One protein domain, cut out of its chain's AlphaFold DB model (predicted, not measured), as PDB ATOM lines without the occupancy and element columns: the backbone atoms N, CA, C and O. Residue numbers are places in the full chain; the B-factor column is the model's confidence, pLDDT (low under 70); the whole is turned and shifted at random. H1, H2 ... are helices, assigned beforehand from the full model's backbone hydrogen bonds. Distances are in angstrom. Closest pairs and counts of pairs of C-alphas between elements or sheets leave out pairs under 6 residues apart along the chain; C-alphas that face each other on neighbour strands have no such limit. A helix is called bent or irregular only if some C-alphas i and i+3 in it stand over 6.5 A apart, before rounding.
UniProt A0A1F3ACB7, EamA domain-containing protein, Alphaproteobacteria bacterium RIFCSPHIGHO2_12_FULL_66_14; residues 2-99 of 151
ATOM      1  N   SER A   2     296.078 169.131 453.761       66.81
ATOM      2  CA  SER A   2     294.792 168.730 454.352       66.81
ATOM      3  C   SER A   2     294.406 167.327 453.859       66.81
ATOM      4  O   SER A   2     294.737 166.947 452.733       66.81
ATOM      5  N   THR A   3     293.708 166.550 454.687       73.75
ATOM      6  CA  THR A   3     293.250 165.185 454.358       73.75
ATOM      7  C   THR A   3     292.426 165.141 453.061       73.75
ATOM      8  O   THR A   3     292.498 164.173 452.311       73.75
ATOM      9  N   SER A   4     291.719 166.233 452.743       73.25
ATOM     10  CA  SER A   4     290.972 166.422 451.492       73.25
ATOM     11  C   SER A   4     291.884 166.462 450.254       73.25
ATOM     12  O   SER A   4     291.626 165.759 449.279       73.25
ATOM     13  N   THR A   5     293.006 167.194 450.297       77.94
ATOM     14  CA  THR A   5     293.965 167.229 449.175       77.94
ATOM     15  C   THR A   5     294.637 165.873 448.957       77.94
ATOM     16  O   THR A   5     294.854 165.471 447.816       77.94
ATOM     17  N   LEU A   6     294.937 165.144 450.039       80.44
ATOM     18  CA  LEU A   6     295.517 163.802 449.955       80.44
ATOM     19  C   LEU A   6     294.538 162.804 449.307       80.44
ATOM     20  O   LEU A   6     294.939 162.043 448.428       80.44
ATOM     21  N   ALA A   7     293.254 162.848 449.683       80.12
ATOM     22  CA  ALA A   7     292.214 161.997 449.102       80.12
ATOM     23  C   ALA A   7     292.023 162.254 447.598       80.12
ATOM     24  O   ALA A   7     291.913 161.306 446.825       80.12
ATOM     25  N   LEU A   8     292.059 163.519 447.165       81.31
ATOM     26  CA  LEU A   8     291.981 163.878 445.744       81.31
ATOM     27  C   LEU A   8     293.208 163.409 444.952       81.31
ATOM     28  O   LEU A   8     293.089 162.995 443.800       81.31
ATOM     29  N   LEU A   9     294.394 163.440 445.559       82.50
ATOM     30  CA  LEU A   9     295.617 163.005 444.889       82.50
ATOM     31  C   LEU A   9     295.658 161.477 444.730       82.50
ATOM     32  O   LEU A   9     295.999 160.983 443.654       82.50
ATOM     33  N   ILE A  10     295.247 160.736 445.765       84.94
ATOM     34  CA  ILE A  10     295.171 159.268 445.738       84.94
ATOM     35  C   ILE A  10     294.007 158.787 444.860       84.94
ATOM     36  O   ILE A  10     294.177 157.843 444.095       84.94
ATOM     37  N   GLY A  11     292.840 159.427 444.941       81.94
ATOM     38  CA  GLY A  11     291.638 159.037 444.198       81.94
ATOM     39  C   GLY A  11     291.556 159.579 442.769       81.94
ATOM     40  O   GLY A  11     290.787 159.056 441.970       81.94
ATOM     41  N   GLY A  12     292.337 160.609 442.432       83.19
ATOM     42  CA  GLY A  12     292.312 161.262 441.120       83.19
ATOM     43  C   GLY A  12     293.660 161.247 440.407       83.19
ATOM     44  O   GLY A  12     293.777 160.685 439.320       83.19
ATOM     45  N   GLY A  13     294.692 161.832 441.021       84.50
ATOM     46  CA  GLY A  13     296.009 162.003 440.393       84.50
ATOM     47  C   GLY A  13     296.691 160.682 440.026       84.50
ATOM     48  O   GLY A  13     297.085 160.485 438.878       84.50
ATOM     49  N   VAL A  14     296.789 159.753 440.982       87.56
ATOM     50  CA  VAL A  14     297.393 158.431 440.735       87.56
ATOM     51  C   VAL A  14     296.593 157.632 439.691       87.56
ATOM     52  O   VAL A  14     297.199 157.176 438.716       87.56
ATOM     53  N   PRO A  15     295.253 157.505 439.796       88.50
ATOM     54  CA  PRO A  15     294.445 156.854 438.771       88.50
ATOM     55  C   PRO A  15     294.584 157.477 437.384       88.50
ATOM     56  O   PRO A  15     294.663 156.730 436.416       88.50
ATOM     57  N   ALA A  16     294.662 158.806 437.260       86.69
ATOM     58  CA  ALA A  16     294.824 159.463 435.962       86.69
ATOM     59  C   ALA A  16     296.108 159.013 435.241       86.69
ATOM     60  O   ALA A  16     296.076 158.697 434.050       86.69
ATOM     61  N   CYS A  17     297.221 158.896 435.972       89.69
ATOM     62  CA  CYS A  17     298.473 158.370 435.427       89.69
ATOM     63  C   CYS A  17     298.343 156.899 435.006       89.69
ATOM     64  O   CYS A  17     298.758 156.529 433.906       89.69
ATOM     65  N   LEU A  18     297.736 156.062 435.855       92.44
ATOM     66  CA  LEU A  18     297.530 154.641 435.561       92.44
ATOM     67  C   LEU A  18     296.622 154.434 434.341       92.44
ATOM     68  O   LEU A  18     296.923 153.591 433.497       92.44
ATOM     69  N   TRP A  19     295.565 155.237 434.202       89.69
ATOM     70  CA  TRP A  19     294.687 155.246 433.031       89.69
ATOM     71  C   TRP A  19     295.433 155.623 431.752       89.69
ATOM     72  O   TRP A  19     295.243 154.974 430.722       89.69
ATOM     73  N   GLY A  20     296.318 156.622 431.817       89.69
ATOM     74  CA  GLY A  20     297.173 156.999 430.691       89.69
ATOM     75  C   GLY A  20     298.097 155.858 430.249       89.69
ATOM     76  O   GLY A  20     298.190 155.564 429.058       89.69
ATOM     77  N   ILE A  21     298.725 155.163 431.200       93.44
ATOM     78  CA  ILE A  21     299.579 153.998 430.917       93.44
ATOM     79  C   ILE A  21     298.748 152.848 430.328       93.44
ATOM     80  O   ILE A  21     299.134 152.265 429.313       93.44
ATOM     81  N   ALA A  22     297.590 152.546 430.920       92.81
ATOM     82  CA  ALA A  22     296.693 151.495 430.445       92.81
ATOM     83  C   ALA A  22     296.251 151.730 428.992       92.81
ATOM     84  O   ALA A  22     296.225 150.787 428.199       92.81
ATOM     85  N   ALA A  23     295.987 152.985 428.613       91.94
ATOM     86  CA  ALA A  23     295.662 153.350 427.240       91.94
ATOM     87  C   ALA A  23     296.796 152.960 426.267       91.94
ATOM     88  O   ALA A  23     296.533 152.357 425.225       91.94
ATOM     89  N   ILE A  24     298.065 153.206 426.616       94.44
ATOM     90  CA  ILE A  24     299.211 152.790 425.786       94.44
ATOM     91  C   ILE A  24     299.254 151.269 425.610       94.44
ATOM     92  O   ILE A  24     299.363 150.799 424.478       94.44
ATOM     93  N   PHE A  25     299.103 150.496 426.689       94.62
ATOM     94  CA  PHE A  25     299.066 149.032 426.597       94.62
ATOM     95  C   PHE A  25     297.872 148.521 425.780       94.62
ATOM     96  O   PHE A  25     298.004 147.542 425.046       94.62
ATOM     97  N   GLN A  26     296.731 149.209 425.834       93.38
ATOM     98  CA  GLN A  26     295.587 148.922 424.972       93.38
ATOM     99  C   GLN A  26     295.900 149.189 423.492       93.38
ATOM    100  O   GLN A  26     295.524 148.394 422.633       93.38
ATOM    101  N   LYS A  27     296.634 150.259 423.165       92.25
ATOM    102  CA  LYS A  27     297.134 150.456 421.795       92.25
ATOM    103  C   LYS A  27     298.085 149.337 421.392       92.25
ATOM    104  O   LYS A  27     297.903 148.754 420.326       92.25
ATOM    105  N   MET A  28     299.064 149.013 422.235       93.69
ATOM    106  CA  MET A  28     300.043 147.962 421.941       93.69
ATOM    107  C   MET A  28     299.362 146.612 421.696       93.69
ATOM    108  O   MET A  28     299.695 145.935 420.728       93.69
ATOM    109  N   SER A  29     298.352 146.246 422.489       93.00
ATOM    110  CA  SER A  29     297.614 144.995 422.276       93.00
ATOM    111  C   SER A  29     296.938 144.950 420.899       93.00
ATOM    112  O   SER A  29     297.043 143.945 420.194       93.00
ATOM    113  N   THR A  30     296.333 146.057 420.455       92.44
ATOM    114  CA  THR A  30     295.727 146.148 419.113       92.44
ATOM    115  C   THR A  30     296.763 146.170 417.987       92.44
ATOM    116  O   THR A  30     296.505 145.617 416.922       92.44
ATOM    117  N   GLN A  31     297.961 146.725 418.216       92.25
ATOM    118  CA  GLN A  31     299.072 146.662 417.252       92.25
ATOM    119  C   GLN A  31     299.568 145.228 417.035       92.25
ATOM    120  O   GLN A  31     300.009 144.892 415.940       92.25
ATOM    121  N   HIS A  32     299.435 144.371 418.048       92.94
ATOM    122  CA  HIS A  32     299.672 142.932 417.943       92.94
ATOM    123  C   HIS A  32     298.448 142.143 417.434       92.94
ATOM    124  O   HIS A  32     298.427 140.917 417.513       92.94
ATOM    125  N   GLY A  33     297.430 142.823 416.894       90.06
ATOM    126  CA  GLY A  33     296.273 142.196 416.250       90.06
ATOM    127  C   GLY A  33     295.208 141.666 417.211       90.06
ATOM    128  O   GLY A  33     294.313 140.938 416.778       90.06
ATOM    129  N   LEU A  34     295.269 142.012 418.502       91.69
ATOM    130  CA  LEU A  34     294.260 141.577 419.463       91.69
ATOM    131  C   LEU A  34     292.921 142.269 419.176       91.69
ATOM    132  O   LEU A  34     292.818 143.497 419.204       91.69
ATOM    133  N   SER A  35     291.885 141.473 418.911       91.44
ATOM    134  CA  SER A  35     290.540 141.987 418.672       91.44
ATOM    135  C   SER A  35     289.853 142.449 419.969       91.44
ATOM    136  O   SER A  35     290.248 142.030 421.063       91.44
ATOM    137  N   PRO A  36     288.808 143.299 419.884       91.31
ATOM    138  CA  PRO A  36     288.172 143.878 421.069       91.31
ATOM    139  C   PRO A  36     287.602 142.846 422.047       91.31
ATOM    140  O   PRO A  36     287.666 143.050 423.254       91.31
ATOM    141  N   GLY A  37     287.073 141.724 421.549       94.25
ATOM    142  CA  GLY A  37     286.520 140.656 422.391       94.25
ATOM    143  C   GLY A  37     287.574 140.022 423.310       94.25
ATOM    144  O   GLY A  37     287.456 140.139 424.529       94.25
ATOM    145  N   PRO A  38     288.633 139.400 422.760       94.62
ATOM    146  CA  PRO A  38     289.763 138.886 423.533       94.62
ATOM    147  C   PRO A  38     290.419 139.932 424.438       94.62
ATOM    148  O   PRO A  38     290.778 139.608 425.569       94.62
ATOM    149  N   PHE A  39     290.526 141.187 423.980       94.69
ATOM    150  CA  PHE A  39     291.000 142.289 424.819       94.69
ATOM    151  C   PHE A  39     290.124 142.458 426.066       94.69
ATOM    152  O   PHE A  39     290.652 142.448 427.174       94.69
ATOM    153  N   LEU A  40     288.798 142.543 425.912       94.94
ATOM    154  CA  LEU A  40     287.866 142.690 427.034       94.94
ATOM    155  C   LEU A  40     287.891 141.499 427.992       94.94
ATOM    156  O   LEU A  40     287.806 141.701 429.199       94.94
ATOM    157  N   VAL A  41     288.036 140.273 427.481       96.50
ATOM    158  CA  VAL A  41     288.127 139.071 428.324       96.50
ATOM    159  C   VAL A  41     289.407 139.090 429.161       96.50
ATOM    160  O   VAL A  41     289.339 138.942 430.381       96.50
ATOM    161  N   ALA A  42     290.566 139.311 428.534       95.19
ATOM    162  CA  ALA A  42     291.847 139.348 429.239       95.19
ATOM    163  C   ALA A  42     291.898 140.502 430.251       95.19
ATOM    164  O   ALA A  42     292.281 140.321 431.406       95.19
ATOM    165  N   PHE A  43     291.442 141.679 429.830       94.44
ATOM    166  CA  PHE A  43     291.410 142.871 430.661       94.44
ATOM    167  C   PHE A  43     290.422 142.746 431.830       94.44
ATOM    168  O   PHE A  43     290.765 143.058 432.970       94.44
ATOM    169  N   GLY A  44     289.227 142.203 431.581       94.75
ATOM    170  CA  GLY A  44     288.236 141.903 432.613       94.75
ATOM    171  C   GLY A  44     288.728 140.869 433.627       94.75
ATOM    172  O   GLY A  44     288.498 141.037 434.824       94.75
ATOM    173  N   ALA A  45     289.475 139.851 433.186       95.69
ATOM    174  CA  ALA A  45     290.105 138.888 434.086       95.69
ATOM    175  C   ALA A  45     291.130 139.563 435.013       95.69
ATOM    176  O   ALA A  45     291.144 139.292 436.213       95.69
ATOM    177  N   THR A  46     291.941 140.495 434.497       95.31
ATOM    178  CA  THR A  46     292.860 141.280 435.337       95.31
ATOM    179  C   THR A  46     292.104 142.138 436.353       95.31
ATOM    180  O   THR A  46     292.466 142.127 437.528       95.31
ATOM    181  N   ILE A  47     291.021 142.811 435.946       95.00
ATOM    182  CA  ILE A  47     290.170 143.592 436.861       95.00
ATOM    183  C   ILE A  47     289.579 142.698 437.958       95.00
ATOM    184  O   ILE A  47     289.594 143.077 439.129       95.00
ATOM    185  N   MET A  48     289.102 141.500 437.608       94.31
ATOM    186  CA  MET A  48     288.572 140.532 438.569       94.31
ATOM    187  C   MET A  48     289.637 140.110 439.590       94.31
ATOM    188  O   MET A  48     289.375 140.144 440.792       94.31
ATOM    189  N   VAL A  49     290.846 139.763 439.133       95.12
ATOM    190  CA  VAL A  49     291.966 139.400 440.019       95.12
ATOM    191  C   VAL A  49     292.332 140.565 440.937       95.12
ATOM    192  O   VAL A  49     292.434 140.375 442.149       95.12
ATOM    193  N   SER A  50     292.469 141.780 440.399       92.00
ATOM    194  CA  SER A  50     292.720 142.977 441.207       92.00
ATOM    195  C   SER A  50     291.612 143.205 442.238       92.00
ATOM    196  O   SER A  50     291.913 143.474 443.398       92.00
ATOM    197  N   GLY A  51     290.345 143.029 441.858       90.06
ATOM    198  CA  GLY A  51     289.201 143.125 442.765       90.06
ATOM    199  C   GLY A  51     289.276 142.131 443.925       90.06
ATOM    200  O   GLY A  51     289.028 142.518 445.064       90.06
ATOM    201  N   ILE A  52     289.692 140.886 443.673       90.06
ATOM    202  CA  ILE A  52     289.918 139.879 444.726       90.06
ATOM    203  C   ILE A  52     291.049 140.318 445.663       90.06
ATOM    204  O   ILE A  52     290.897 140.236 446.882       90.06
ATOM    205  N   VAL A  53     292.161 140.823 445.120       90.44
ATOM    206  CA  VAL A  53     293.287 141.326 445.926       90.44
ATOM    207  C   VAL A  53     292.837 142.475 446.829       90.44
ATOM    208  O   VAL A  53     293.107 142.440 448.030       90.44
ATOM    209  N   PHE A  54     292.098 143.453 446.296       87.69
ATOM    210  CA  PHE A  54     291.538 144.546 447.095       87.69
ATOM    211  C   PHE A  54     290.529 144.046 448.131       87.69
ATOM    212  O   PHE A  54     290.589 144.477 449.279       87.69
ATOM    213  N   ALA A  55     289.662 143.098 447.769       85.25
ATOM    214  CA  ALA A  55     288.690 142.518 448.689       85.25
ATOM    215  C   ALA A  55     289.360 141.794 449.864       85.25
ATOM    216  O   ALA A  55     288.837 141.840 450.972       85.25
ATOM    217  N   ILE A  56     290.511 141.145 449.649       84.94
ATOM    218  CA  ILE A  56     291.295 140.503 450.716       84.94
ATOM    219  C   ILE A  56     292.049 141.554 451.537       84.94
ATOM    220  O   ILE A  56     291.967 141.536 452.764       84.94
ATOM    221  N   ALA A  57     292.746 142.485 450.882       85.19
ATOM    222  CA  ALA A  57     293.552 143.514 451.543       85.19
ATOM    223  C   ALA A  57     292.708 144.457 452.417       85.19
ATOM    224  O   ALA A  57     293.164 144.920 453.461       85.19
ATOM    225  N   GLN A  58     291.463 144.722 452.017       80.19
ATOM    226  CA  GLN A  58     290.551 145.589 452.756       80.19
ATOM    227  C   GLN A  58     289.836 144.887 453.913       80.19
ATOM    228  O   GLN A  58     289.240 145.588 454.725       80.19
ATOM    229  N   ARG A  59     289.939 143.558 454.077       69.38
ATOM    230  CA  ARG A  59     289.323 142.850 455.223       69.38
ATOM    231  C   ARG A  59     289.801 143.356 456.584       69.38
ATOM    232  O   ARG A  59     289.089 143.212 457.566       69.38
ATOM    233  N   SER A  60     291.006 143.924 456.654       60.41
ATOM    234  CA  SER A  60     291.554 144.499 457.888       60.41
ATOM    235  C   SER A  60     291.079 145.931 458.163       60.41
ATOM    236  O   SER A  60     291.242 146.412 459.278       60.41
ATOM    237  N   VAL A  61     290.520 146.619 457.161       61.53
ATOM    238  CA  VAL A  61     290.113 148.037 457.230       61.53
ATOM    239  C   VAL A  61     288.589 148.178 457.235       61.53
ATOM    240  O   VAL A  61     288.039 149.015 457.944       61.53
ATOM    241  N   ALA A  62     287.901 147.351 456.454       59.50
ATOM    242  CA  ALA A  62     286.455 147.250 456.425       59.50
ATOM    243  C   ALA A  62     286.025 146.246 457.501       59.50
ATOM    244  O   ALA A  62     286.390 145.075 457.438       59.50
ATOM    245  N   GLY A  63     285.299 146.711 458.521       55.91
ATOM    246  CA  GLY A  63     284.871 145.876 459.643       55.91
ATOM    247  C   GLY A  63     284.007 144.661 459.241       55.91
ATOM    248  O   GLY A  63     283.631 144.514 458.071       55.91
ATOM    249  N   PRO A  64     283.647 143.805 460.220       56.00
ATOM    250  CA  PRO A  64     282.883 142.566 460.008       56.00
ATOM    251  C   PRO A  64     281.538 142.757 459.284       56.00
ATOM    252  O   PRO A  64     281.046 141.824 458.660       56.00
ATOM    253  N   ASP A  65     280.988 143.974 459.325       54.53
ATOM    254  CA  ASP A  65     279.690 144.346 458.750       54.53
ATOM    255  C   ASP A  65     279.775 144.925 457.327       54.53
ATOM    256  O   ASP A  65     278.795 145.482 456.825       54.53
ATOM    257  N   SER A  66     280.922 144.805 456.644       59.03
ATOM    258  CA  SER A  66     281.069 145.152 455.219       59.03
ATOM    259  C   SER A  66     280.356 144.140 454.312       59.03
ATOM    260  O   SER A  66     280.936 143.468 453.462       59.03
ATOM    261  N   ASN A  67     279.051 144.004 454.524       58.47
ATOM    262  CA  ASN A  67     278.201 143.092 453.790       58.47
ATOM    263  C   ASN A  67     278.080 143.537 452.330       58.47
ATOM    264  O   ASN A  67     277.972 144.728 452.018       58.47
ATOM    265  N   VAL A  68     278.053 142.558 451.425       67.44
ATOM    266  CA  VAL A  68     277.796 142.779 450.000       67.44
ATOM    267  C   VAL A  68     276.412 143.414 449.850       67.44
ATOM    268  O   VAL A  68     275.385 142.753 449.988       67.44
ATOM    269  N   SER A  69     276.373 144.719 449.583       82.25
ATOM    270  CA  SER A  69     275.121 145.430 449.329       82.25
ATOM    271  C   SER A  69     274.592 145.067 447.946       82.25
ATOM    272  O   SER A  69     275.212 145.394 446.932       82.25
ATOM    273  N   TRP A  70     273.406 144.458 447.885       82.75
ATOM    274  CA  TRP A  70     272.709 144.192 446.619       82.75
ATOM    275  C   TRP A  70     272.476 145.465 445.796       82.75
ATOM    276  O   TRP A  70     272.586 145.452 444.569       82.75
ATOM    277  N   ALA A  71     272.210 146.589 446.467       86.19
ATOM    278  CA  ALA A  71     272.081 147.884 445.810       86.19
ATOM    279  C   ALA A  71     273.428 148.397 445.272       86.19
ATOM    280  O   ALA A  71     273.464 148.974 444.190       86.19
ATOM    281  N   GLY A  72     274.536 148.160 445.981       85.31
ATOM    282  CA  GLY A  72     275.877 148.476 445.483       85.31
ATOM    283  C   GLY A  72     276.255 147.630 444.265       85.31
ATOM    284  O   GLY A  72     276.779 148.153 443.281       85.31
ATOM    285  N   LEU A  73     275.904 146.340 444.284       88.38
ATOM    286  CA  LEU A  73     276.217 145.406 443.206       88.38
ATOM    287  C   LEU A  73     275.575 145.811 441.871       88.38
ATOM    288  O   LEU A  73     276.252 145.797 440.847       88.38
ATOM    289  N   ARG A  74     274.302 146.236 441.858       91.38
ATOM    290  CA  ARG A  74     273.647 146.686 440.610       91.38
ATOM    291  C   ARG A  74     274.326 147.910 439.987       91.38
ATOM    292  O   ARG A  74     274.449 147.972 438.767       91.38
ATOM    293  N   TYR A  75     274.796 148.858 440.801       90.56
ATOM    294  CA  TYR A  75     275.515 150.030 440.299       90.56
ATOM    295  C   TYR A  75     276.908 149.655 439.793       90.56
ATOM    296  O   TYR A  75     277.321 150.147 438.746       90.56
ATOM    297  N   ALA A  76     277.595 148.732 440.472       91.06
ATOM    298  CA  ALA A  76     278.875 148.200 440.013       91.06
ATOM    299  C   ALA A  76     278.745 147.463 438.670       91.06
ATOM    300  O   ALA A  76     279.564 147.667 437.776       91.06
ATOM    301  N   LEU A  77     277.689 146.660 438.486       93.12
ATOM    302  CA  LEU A  77     277.411 145.973 437.220       93.12
ATOM    303  C   LEU A  77     277.099 146.957 436.088       93.12
ATOM    304  O   LEU A  77     277.633 146.811 434.989       93.12
ATOM    305  N   ALA A  78     276.284 147.981 436.352       93.69
ATOM    306  CA  ALA A  78     276.001 149.026 435.372       93.69
ATOM    307  C   ALA A  78     277.281 149.784 434.979       93.69
ATOM    308  O   ALA A  78     277.561 149.944 433.792       93.69
ATOM    309  N   ALA A  79     278.098 150.182 435.959       92.56
ATOM    310  CA  ALA A  79     279.383 150.828 435.712       92.56
ATOM    311  C   ALA A  79     280.317 149.932 434.882       92.56
ATOM    312  O   ALA A  79     280.893 150.394 433.898       92.56
ATOM    313  N   GLY A  80     280.409 148.643 435.224       93.88
ATOM    314  CA  GLY A  80     281.193 147.653 434.486       93.88
ATOM    315  C   GLY A  80     280.742 147.495 433.032       93.88
ATOM    316  O   GLY A  80     281.586 147.400 432.144       93.88
ATOM    317  N   LEU A  81     279.433 147.540 432.769       95.75
ATOM    318  CA  LEU A  81     278.884 147.478 431.414       95.75
ATOM    319  C   LEU A  81     279.304 148.687 430.567       95.75
ATOM    320  O   LEU A  81     279.829 148.507 429.468       95.75
ATOM    321  N   PHE A  82     279.117 149.911 431.074       95.12
ATOM    322  CA  PHE A  82     279.539 151.127 430.363       95.12
ATOM    323  C   PHE A  82     281.051 151.162 430.149       95.12
ATOM    324  O   PHE A  82     281.527 151.541 429.078       95.12
ATOM    325  N   TYR A  83     281.797 150.719 431.155       94.06
ATOM    326  CA  TYR A  83     283.243 150.642 431.107       94.06
ATOM    327  C   TYR A  83     283.736 149.648 430.039       94.06
ATOM    328  O   TYR A  83     284.552 150.004 429.188       94.06
ATOM    329  N   ALA A  84     283.191 148.427 430.026       94.62
ATOM    330  CA  ALA A  84     283.521 147.407 429.033       94.62
ATOM    331  C   ALA A  84     283.125 147.838 427.614       94.62
ATOM    332  O   ALA A  84     283.900 147.648 426.677       94.62
ATOM    333  N   ALA A  85     281.962 148.474 427.449       95.19
ATOM    334  CA  ALA A  85     281.547 149.023 426.163       95.19
ATOM    335  C   ALA A  85     282.549 150.077 425.661       95.19
ATOM    336  O   ALA A  85     283.059 149.957 424.547       95.19
ATOM    337  N   ALA A  86     282.906 151.059 426.494       93.88
ATOM    338  CA  ALA A  86     283.874 152.093 426.134       93.88
ATOM    339  C   ALA A  86     285.250 151.504 425.782       93.88
ATOM    340  O   ALA A  86     285.803 151.815 424.725       93.88
ATOM    341  N   ALA A  87     285.781 150.604 426.615       93.69
ATOM    342  CA  ALA A  87     287.059 149.942 426.369       93.69
ATOM    343  C   ALA A  87     287.038 149.118 425.066       93.69
ATOM    344  O   ALA A  87     287.996 149.157 424.289       93.69
ATOM    345  N   GLY A  88     285.928 148.436 424.777       93.75
ATOM    346  CA  GLY A  88     285.723 147.700 423.532       93.75
ATOM    347  C   GLY A  88     285.705 148.609 422.303       93.75
ATOM    348  O   GLY A  88     286.388 148.313 421.323       93.75
ATOM    349  N   LEU A  89     284.992 149.741 422.362       94.38
ATOM    350  CA  LEU A  89     284.958 150.723 421.271       94.38
ATOM    351  C   LEU A  89     286.336 151.347 421.018       94.38
ATOM    352  O   LEU A  89     286.732 151.490 419.862       94.38
ATOM    353  N   ILE A  90     287.090 151.673 422.072       93.06
ATOM    354  CA  ILE A  90     288.463 152.181 421.939       93.06
ATOM    355  C   ILE A  90     289.334 151.138 421.233       93.06
ATOM    356  O   ILE A  90     289.992 151.458 420.244       93.06
ATOM    357  N   SER A  91     289.295 149.882 421.686       91.62
ATOM    358  CA  SER A  91     290.044 148.787 421.059       91.62
ATOM    359  C   SER A  91     289.637 148.583 419.595       91.62
ATOM    360  O   SER A  91     290.501 148.441 418.732       91.62
ATOM    361  N   PHE A  92     288.337 148.653 419.288       92.88
ATOM    362  CA  PHE A  92     287.825 148.558 417.921       92.88
ATOM    363  C   PHE A  92     288.371 149.677 417.037       92.88
ATOM    364  O   PHE A  92     288.840 149.405 415.932       92.88
ATOM    365  N   VAL A  93     288.353 150.923 417.518       92.69
ATOM    366  CA  VAL A  93     288.832 152.065 416.736       92.69
ATOM    367  C   VAL A  93     290.339 151.987 416.502       92.69
ATOM    368  O   VAL A  93     290.800 152.212 415.382       92.69
ATOM    369  N   LEU A  94     291.103 151.629 417.535       91.69
ATOM    370  CA  LEU A  94     292.553 151.460 417.444       91.69
ATOM    371  C   LEU A  94     292.929 150.355 416.451       91.69
ATOM    372  O   LEU A  94     293.810 150.563 415.621       91.69
ATOM    373  N   LEU A  95     292.224 149.222 416.485       90.06
ATOM    374  CA  LEU A  95     292.473 148.104 415.580       90.06
ATOM    375  C   LEU A  95     292.028 148.400 414.142       90.06
ATOM    376  O   LEU A  95     292.754 148.103 413.196       90.06
ATOM    377  N   ARG A  96     290.824 148.958 413.955       91.44
ATOM    378  CA  ARG A  96     290.220 149.128 412.625       91.44
ATOM    379  C   ARG A  96     290.749 150.346 411.879       91.44
ATOM    380  O   ARG A  96     290.923 150.267 410.666       91.44
ATOM    381  N   PHE A  97     290.954 151.459 412.578       90.56
ATOM    382  CA  PHE A  97     291.345 152.732 411.967       90.56
ATOM    383  C   PHE A  97     292.815 153.085 412.209       90.56
ATOM    384  O   PHE A  97     293.300 154.046 411.620       90.56
ATOM    385  N   GLY A  98     293.536 152.345 413.063       86.25
ATOM    386  CA  GLY A  98     294.942 152.637 413.365       86.25
ATOM    387  C   GLY A  98     295.148 154.005 414.025       86.25
ATOM    388  O   GLY A  98     296.246 154.559 413.973       86.25
ATOM    389  N   SER A  99     294.087 154.572 414.609       88.06
ATOM    390  CA  SER A  99     294.076 155.950 415.087       88.06
ATOM    391  C   SER A  99     295.167 156.197 416.138       88.06
ATOM    392  O   SER A  99     295.390 155.368 417.028       88.06
TER     393      SER A  99
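Overview. This is residues 2 to 99 of the 151 residues of the protein "EamA domain-containing protein" of Alphaproteobacteria bacterium RIFCSPHIGHO2_12_FULL_66_14 (UniProt A0A1F3ACB7). Three long helices meet near one end and splay apart toward the other, like an open three-legged frame: the end of H1, the start of H2 and the later part of H3 come together, while the start of H1, the end of H2 and the start of H3 stand free. H2 and H3 form a loosely made helical hairpin, and H1, which runs nearly straight in spite of a bend, joins them only through its last residues. The printed part has 98 residues with three named helices in the order H1, H2, H3 and no named strand; its class is all helix. It is loose, with a radius of gyration of the C-alphas of 16.5 A and spans of 48 by 33 by 20 A.

Arrangement. H1, residues 3 to 31, was assigned as one helix by its hydrogen bonds but is bent: C-alphas 11 and 14 are 6.7 A apart. Its arms are H1a, residues 3 to 11, and H1b, residues 14 to 31, at a shallow tilt of 5 degrees. H1a is apart from H2, residues 36 to 60, and from H3, residues 70 to 97. H1b and H2 are close but not clearly touching; their closest C-alphas, those of Ser 29 and Phe 39, are 7.6 A apart, and they run opposite ways at a shallow tilt of 29 degrees. H2 and H3 form a helical hairpin and touch through residues 36 to 40 and 84 to 92 alone. Their closest C-alphas, those of Pro 36 and Gly 88, are 5.2 A apart, and they run opposite ways at 36 degrees, only just a steep tilt. H1b touches H3 through residues 26 to 31 and 91 to 95 alone, the same way at a steep tilt of 45 degrees; the closest C-alphas, those of Thr 30 and Leu 95, are 5.2 A apart. In H1a and H1b every O i to N i+4 pair is within hydrogen-bond range; in H2 it is 19 of 21 and in H3 23 of 24.

Along the chain. H1a begins at C-alpha 3, (293.250, 165.185, 454.358), and is 12.0 A from first to last C-alpha; H1b is 26.3 A. H2 is 37.0 A and starts at C-alpha 36, (288.172, 143.878, 421.069). It is irregular, but only just: C-alphas 57 and 60 are 6.7 A apart. H3 is 40.3 A and ends at C-alpha 97, (291.345, 152.732, 411.967).

Size, cuts and confidence. The two C-alphas farthest apart are those of Pro 64 and Phe 97, 49.8 A. The printed part has no cut. The link from H1 to H2 is tight, with 4 residues, and that from H2 to H3 is short, with 9 residues. Mean pLDDT of the printed part is 86.8; residue 2 and residues 59 to 68 are under 70.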